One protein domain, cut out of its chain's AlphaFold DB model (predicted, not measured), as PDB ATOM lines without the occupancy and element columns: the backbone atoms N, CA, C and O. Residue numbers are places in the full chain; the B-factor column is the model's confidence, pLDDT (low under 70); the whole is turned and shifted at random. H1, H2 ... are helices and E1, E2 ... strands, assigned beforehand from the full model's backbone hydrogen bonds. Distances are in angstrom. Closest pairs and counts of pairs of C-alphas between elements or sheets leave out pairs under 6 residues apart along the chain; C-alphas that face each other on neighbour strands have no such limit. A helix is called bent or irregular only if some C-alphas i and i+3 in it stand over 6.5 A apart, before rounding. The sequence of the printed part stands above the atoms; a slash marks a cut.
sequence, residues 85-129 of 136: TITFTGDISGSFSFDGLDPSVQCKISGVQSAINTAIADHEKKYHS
ATOM      1  N   THR A  85      17.504  86.062  -9.291       91.19
ATOM      2  CA  THR A  85      16.423  86.282  -8.332       91.19
ATOM      3  C   THR A  85      15.864  84.942  -7.887       91.19
ATOM      4  O   THR A  85      15.526  84.096  -8.714       91.19
ATOM      5  N   ILE A  86      15.755  84.760  -6.574       90.19
ATOM      6  CA  ILE A  86      15.084  83.614  -5.966       90.19
ATOM      7  C   ILE A  86      13.778  84.115  -5.362       90.19
ATOM      8  O   ILE A  86      13.771  85.055  -4.562       90.19
ATOM      9  N   THR A  87      12.676  83.471  -5.740       91.38
ATOM     10  CA  THR A  87      11.328  83.811  -5.285       91.38
ATOM     11  C   THR A  87      10.682  82.605  -4.614       91.38
ATOM     12  O   THR A  87      10.664  81.506  -5.162       91.38
ATOM     13  N   PHE A  88      10.129  82.830  -3.427       91.00
ATOM     14  CA  PHE A  88       9.311  81.884  -2.682       91.00
ATOM     15  C   PHE A  88       7.832  82.181  -2.944       91.00
ATOM     16  O   PHE A  88       7.409  83.340  -2.898       91.00
ATOM     17  N   THR A  89       7.050  81.133  -3.198       87.44
ATOM     18  CA  THR A  89       5.611  81.203  -3.493       87.44
ATOM     19  C   THR A  89       4.849  80.140  -2.702       87.44
ATOM     20  O   THR A  89       5.425  79.107  -2.366       87.44
ATOM     21  N   GLY A  90       3.546  80.341  -2.483       87.56
ATOM     22  CA  GLY A  90       2.690  79.438  -1.702       87.56
ATOM     23  C   GLY A  90       2.271  80.080  -0.380       87.56
ATOM     24  O   GLY A  90       2.077  81.294  -0.326       87.56
ATOM     25  N   ASP A  91       2.165  79.282   0.685       86.12
ATOM     26  CA  ASP A  91       1.758  79.753   2.024       86.12
ATOM     27  C   ASP A  91       2.755  80.738   2.653       86.12
ATOM     28  O   ASP A  91       2.432  81.502   3.564       86.12
ATOM     29  N   ILE A  92       3.988  80.724   2.148       90.31
ATOM     30  CA  ILE A  92       5.050  81.651   2.498       90.31
ATOM     31  C   ILE A  92       5.547  82.301   1.207       90.31
ATOM     32  O   ILE A  92       5.790  81.626   0.205       90.31
ATOM     33  N   SER A  93       5.729  83.619   1.243       91.94
ATOM     34  CA  SER A  93       6.181  84.401   0.092       91.94
ATOM     35  C   SER A  93       7.371  85.278   0.447       91.94
ATOM     36  O   SER A  93       7.424  85.858   1.529       91.94
ATOM     37  N   GLY A  94       8.298  85.441  -0.483       91.44
ATOM     38  CA  GLY A  94       9.458  86.311  -0.317       91.44
ATOM     39  C   GLY A  94      10.285  86.322  -1.589       91.44
ATOM     40  O   GLY A  94      10.156  85.429  -2.422       91.44
ATOM     41  N   SER A  95      11.129  87.328  -1.764       91.62
ATOM     42  CA  SER A  95      12.046  87.369  -2.896       91.62
ATOM     43  C   SER A  95      13.335  88.046  -2.484       91.62
ATOM     44  O   SER A  95      13.319  88.988  -1.689       91.62
ATOM     45  N   PHE A  96      14.440  87.594  -3.058       91.25
ATOM     46  CA  PHE A  96      15.707  88.303  -2.984       91.25
ATOM     47  C   PHE A  96      16.464  88.158  -4.300       91.25
ATOM     48  O   PHE A  96      16.279  87.186  -5.035       91.25
ATOM     49  N   SER A  97      17.316  89.137  -4.578       88.88
ATOM     50  CA  SER A  97      18.181  89.145  -5.751       88.88
ATOM     51  C   SER A  97      19.633  89.150  -5.309       88.88
ATOM     52  O   SER A  97      19.997  89.838  -4.358       88.88
ATOM     53  N   PHE A  98      20.450  88.371  -6.007       85.81
ATOM     54  CA  PHE A  98      21.896  88.452  -5.936       85.81
ATOM     55  C   PHE A  98      22.380  89.129  -7.212       85.81
ATOM     56  O   PHE A  98      22.375  88.533  -8.291       85.81
ATOM     57  N   ASP A  99      22.732  90.402  -7.082       83.69
ATOM     58  CA  ASP A  99      23.265  91.229  -8.160       83.69
ATOM     59  C   ASP A  99      24.738  91.583  -7.942       83.69
ATOM     60  O   ASP A  99      25.344  92.149  -8.837       83.69
ATOM     61  N   GLY A 100      25.340  91.208  -6.809       78.31
ATOM     62  CA  GLY A 100      26.746  91.479  -6.501       78.31
ATOM     63  C   GLY A 100      27.042  92.919  -6.069       78.31
ATOM     64  O   GLY A 100      28.216  93.249  -5.917       78.31
ATOM     65  N   LEU A 101      26.019  93.762  -5.871       81.19
ATOM     66  CA  LEU A 101      26.193  95.145  -5.412       81.19
ATOM     67  C   LEU A 101      26.365  95.236  -3.895       81.19
ATOM     68  O   LEU A 101      27.165  96.035  -3.412       81.19
ATOM     69  N   ASP A 102      25.644  94.396  -3.153       81.50
ATOM     70  CA  ASP A 102      25.687  94.386  -1.696       81.50
ATOM     71  C   ASP A 102      26.552  93.236  -1.149       81.50
ATOM     72  O   ASP A 102      26.454  92.095  -1.612       81.50
ATOM     73  N   PRO A 103      27.352  93.481  -0.092       77.25
ATOM     74  CA  PRO A 103      28.153  92.447   0.566       77.25
ATOM     75  C   PRO A 103      27.303  91.452   1.375       77.25
ATOM     76  O   PRO A 103      27.825  90.462   1.886       77.25
ATOM     77  N   SER A 104      26.001  91.713   1.526       81.62
ATOM     78  CA  SER A 104      25.070  90.862   2.261       81.62
ATOM     79  C   SER A 104      23.749  90.730   1.520       81.62
ATOM     80  O   SER A 104      23.209  91.720   1.038       81.62
ATOM     81  N   VAL A 105      23.187  89.524   1.523       83.50
ATOM     82  CA  VAL A 105      21.869  89.237   0.953       83.50
ATOM     83  C   VAL A 105      20.855  89.115   2.085       83.50
ATOM     84  O   VAL A 105      21.037  88.314   3.001       83.50
ATOM     85  N   GLN A 106      19.775  89.893   2.023       86.81
ATOM     86  CA  GLN A 106      18.665  89.812   2.972       86.81
ATOM     87  C   GLN A 106      17.374  89.452   2.238       86.81
ATOM     88  O   GLN A 106      17.020  90.077   1.243       86.81
ATOM     89  N   CYS A 107      16.644  88.464   2.756       87.06
ATOM     90  CA  CYS A 107      15.329  88.087   2.250       87.06
ATOM     91  C   CYS A 107      14.272  88.367   3.317       87.06
ATOM     92  O   CYS A 107      14.298  87.774   4.397       87.06
ATOM     93  N   LYS A 108      13.314  89.246   3.009       88.19
ATOM     94  CA  LYS A 108      12.117  89.422   3.837       88.19
ATOM     95  C   LYS A 108      11.073  88.403   3.411       88.19
ATOM     96  O   LYS A 108      10.708  88.336   2.239       88.19
ATOM     97  N   ILE A 109      10.613  87.616   4.374       89.44
ATOM     98  CA  ILE A 109       9.647  86.545   4.161       89.44
ATOM     99  C   ILE A 109       8.332  86.924   4.854       89.44
ATOM    100  O   ILE A 109       8.327  87.389   5.994       89.44
ATOM    101  N   SER A 110       7.216  86.743   4.157       92.88
ATOM    102  CA  SER A 110       5.846  86.988   4.618       92.88
ATOM    103  C   SER A 110       5.042  85.686   4.640       92.88
ATOM    104  O   SER A 110       5.424  84.703   4.013       92.88
ATOM    105  N   GLY A 111       3.932  85.666   5.383       91.56
ATOM    106  CA  GLY A 111       3.042  84.497   5.465       91.56
ATOM    107  C   GLY A 111       3.416  83.467   6.536       91.56
ATOM    108  O   GLY A 111       2.578  82.647   6.888       91.56
ATOM    109  N   VAL A 112       4.602  83.566   7.152       92.00
ATOM    110  CA  VAL A 112       5.097  82.604   8.162       92.00
ATOM    111  C   VAL A 112       4.093  82.374   9.299       92.00
ATOM    112  O   VAL A 112       3.748  81.234   9.590       92.00
ATOM    113  N   GLN A 113       3.570  83.442   9.910       94.38
ATOM    114  CA  GLN A 113       2.595  83.310  10.999       94.38
ATOM    115  C   GLN A 113       1.284  82.660  10.533       94.38
ATOM    116  O   GLN A 113       0.705  81.855  11.253       94.38
ATOM    117  N   SER A 114       0.820  82.996   9.327       93.62
ATOM    118  CA  SER A 114      -0.406  82.423   8.768       93.62
ATOM    119  C   SER A 114      -0.234  80.932   8.486       93.62
ATOM    120  O   SER A 114      -1.095  80.148   8.865       93.62
ATOM    121  N   ALA A 115       0.894  80.537   7.888       94.06
ATOM    122  CA  ALA A 115       1.220  79.141   7.609       94.06
ATOM    123  C   ALA A 115       1.295  78.306   8.899       94.06
ATOM    124  O   ALA A 115       0.751  77.205   8.956       94.06
ATOM    125  N   ILE A 116       1.900  78.856   9.959       94.94
ATOM    126  CA  ILE A 116       1.934  78.224  11.286       94.94
ATOM    127  C   ILE A 116       0.517  78.038  11.834       94.94
ATOM    128  O   ILE A 116       0.174  76.946  12.277       94.94
ATOM    129  N   ASN A 117      -0.318  79.077  11.780       95.75
ATOM    130  CA  ASN A 117      -1.686  79.001  12.292       95.75
ATOM    131  C   ASN A 117      -2.521  77.950  11.542       95.75
ATOM    132  O   ASN A 117      -3.247  77.187  12.175       95.75
ATOM    133  N   THR A 118      -2.387  77.864  10.215       95.44
ATOM    134  CA  THR A 118      -3.042  76.824   9.408       95.44
ATOM    135  C   THR A 118      -2.564  75.428   9.804       95.44
ATOM    136  O   THR A 118      -3.384  74.544  10.035       95.44
ATOM    137  N   ALA A 119      -1.250  75.235   9.959       94.25
ATOM    138  CA  ALA A 119      -0.687  73.948  10.359       94.25
ATOM    139  C   ALA A 119      -1.169  73.502  11.753       94.25
ATOM    140  O   ALA A 119      -1.430  72.317  11.966       94.25
ATOM    141  N   ILE A 120      -1.319  74.447  12.690       94.94
ATOM    142  CA  ILE A 120      -1.902  74.188  14.014       94.94
ATOM    143  C   ILE A 120      -3.363  73.748  13.873       94.94
ATOM    144  O   ILE A 120      -3.734  72.706  14.410       94.94
ATOM    145  N   ALA A 121      -4.172  74.481  13.105       93.81
ATOM    146  CA  ALA A 121      -5.582  74.147  12.903       93.81
ATOM    147  C   ALA A 121      -5.773  72.763  12.251       93.81
ATOM    148  O   ALA A 121      -6.636  71.987  12.670       93.81
ATOM    149  N   ASP A 122      -4.943  72.412  11.265       93.94
ATOM    150  CA  ASP A 122      -4.971  71.093  10.623       93.94
ATOM    151  C   ASP A 122      -4.578  69.967  11.592       93.94
ATOM    152  O   ASP A 122      -5.180  68.888  11.578       93.94
ATOM    153  N   HIS A 123      -3.594  70.215  12.462       92.88
ATOM    154  CA  HIS A 123      -3.199  69.275  13.508       92.88
ATOM    155  C   HIS A 123      -4.332  69.040  14.513       92.88
ATOM    156  O   HIS A 123      -4.685  67.888  14.785       92.88
ATOM    157  N   GLU A 124      -4.932  70.116  15.023       93.69
ATOM    158  CA  GLU A 124      -6.059  70.052  15.956       93.69
ATOM    159  C   GLU A 124      -7.241  69.304  15.343       93.69
ATOM    160  O   GLU A 124      -7.799  68.405  15.970       93.69
ATOM    161  N   LYS A 125      -7.575  69.590  14.082       90.88
ATOM    162  CA  LYS A 125      -8.641  68.884  13.364       90.88
ATOM    163  C   LYS A 125      -8.357  67.390  13.212       90.88
ATOM    164  O   LYS A 125      -9.289  66.593  13.252       90.88
ATOM    165  N   LYS A 126      -7.099  67.004  12.990       90.50
ATOM    166  CA  LYS A 126      -6.729  65.604  12.745       90.50
ATOM    167  C   LYS A 126      -6.661  64.768  14.019       90.50
ATOM    168  O   LYS A 126      -7.019  63.594  13.977       90.50
ATOM    169  N   TYR A 127      -6.161  65.338  15.111       90.44
ATOM    170  CA  TYR A 127      -5.841  64.571  16.317       90.44
ATOM    171  C   TYR A 127      -6.678  64.955  17.532       90.44
ATOM    172  O   TYR A 127      -6.850  64.131  18.423       90.44
ATOM    173  N   HIS A 128      -7.189  66.184  17.587       84.88
ATOM    174  CA  HIS A 128      -7.882  66.739  18.752       84.88
ATOM    175  C   HIS A 128      -9.330  67.143  18.427       84.88
ATOM    176  O   HIS A 128      -9.926  67.950  19.142       84.88
ATOM    177  N   SER A 129      -9.925  66.593  17.360       73.88
ATOM    178  CA  SER A 129     -11.338  66.819  17.068       73.88
ATOM    179  C   SER A 129     -12.188  66.194  18.174       73.88
ATOM    180  O   SER A 129     -12.328  64.973  18.247       73.88
TER     181      SER A 129
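AT A GLANCE: This is residues 85 to 129 of the 136 residues of an uncharacterized protein of Desulfovibrio piger (UniProt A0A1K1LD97). A small, narrow antiparallel sheet of three strands, E1, E2 and E3, makes one end of a rod, and a single helix, H1, runs on from the end of E3 and away from the sheet, its residues 119 to 127 sticking out with the last two printed residues. Both faces of the sheet are bare of any named helix, and the link between E2 and E3 makes a wide loop at the end of the rod away from H1. The printed part has 45 residues, with three named strands and then one named helix along the chain, in the order E1, E2, E3, H1; the sheet's order is E1, E2, E3, and the class is mixed, helices and strands. The whole is extended, with a radius of gyration of the C-alphas of 15.8 A and spans of 52 by 15 by 11 A.

IN THESE COORDINATES: E1 is residues 85 to 88, 10.1 A from first to last C-alpha, and begins at C-alpha 85 at (16.423, 86.282, -8.332). E2 is residues 93 to 98, 17.3 A, the longest strand by residues. E3 is residues 108 to 110, 6.8 A, ending at C-alpha 110 at (5.846, 86.988, 4.618). H1 is residues 112 to 127, 22.6 A, and ends at C-alpha 127 at (-5.841, 64.571, 16.317).

HOW THE PARTS SIT: The three strands form a meander, each strand after the first the antiparallel neighbour of the one before, with E2 the inner strand and E1 and E3 the edge strands. E1 and E2 are a hairpin with a tight link of 4 residues, and their directions stand at 166 degrees. The C-alphas of Thr 85 and Ser 97, which face each other, are 4.2 A apart; N 88 and O 94 are within hydrogen-bond range at 2.8 A, and N 86 and O 96 at 2.9 A. E2 and E3 are a hairpin too, at 163 degrees, with a short link of 9 residues. The C-alphas of Gly 94 and Ile 109 face each other at 4.5 A, and N 110 and O 93 are within hydrogen-bond range at 2.8 A. E1 and E3 are only just apart, their closest C-alphas 8.3 A from each other. A tight link of one residue, Gly 111, joins E3 to H1. H1 is not on the sheet, with 1 pair of C-alphas within 10 A. H1 is apart from E1, and only just apart from E2, with their closest C-alphas at 8.3 A. In H1 every O i to N i+4 pair is within hydrogen-bond range, and the helix is not bent.

THE WHOLE: The C-alphas farthest apart are those of Leu 101 and Ser 129, at 52.1 A. Residues 119 to 129, of which 119 to 127 belong to H1, stand free; the body without them has 34 residues and spans 37 by 14 by 7 A. The printed part has no cut, and no link is long. The mean pLDDT of the printed part is 89.2, and no printed residue is under 70.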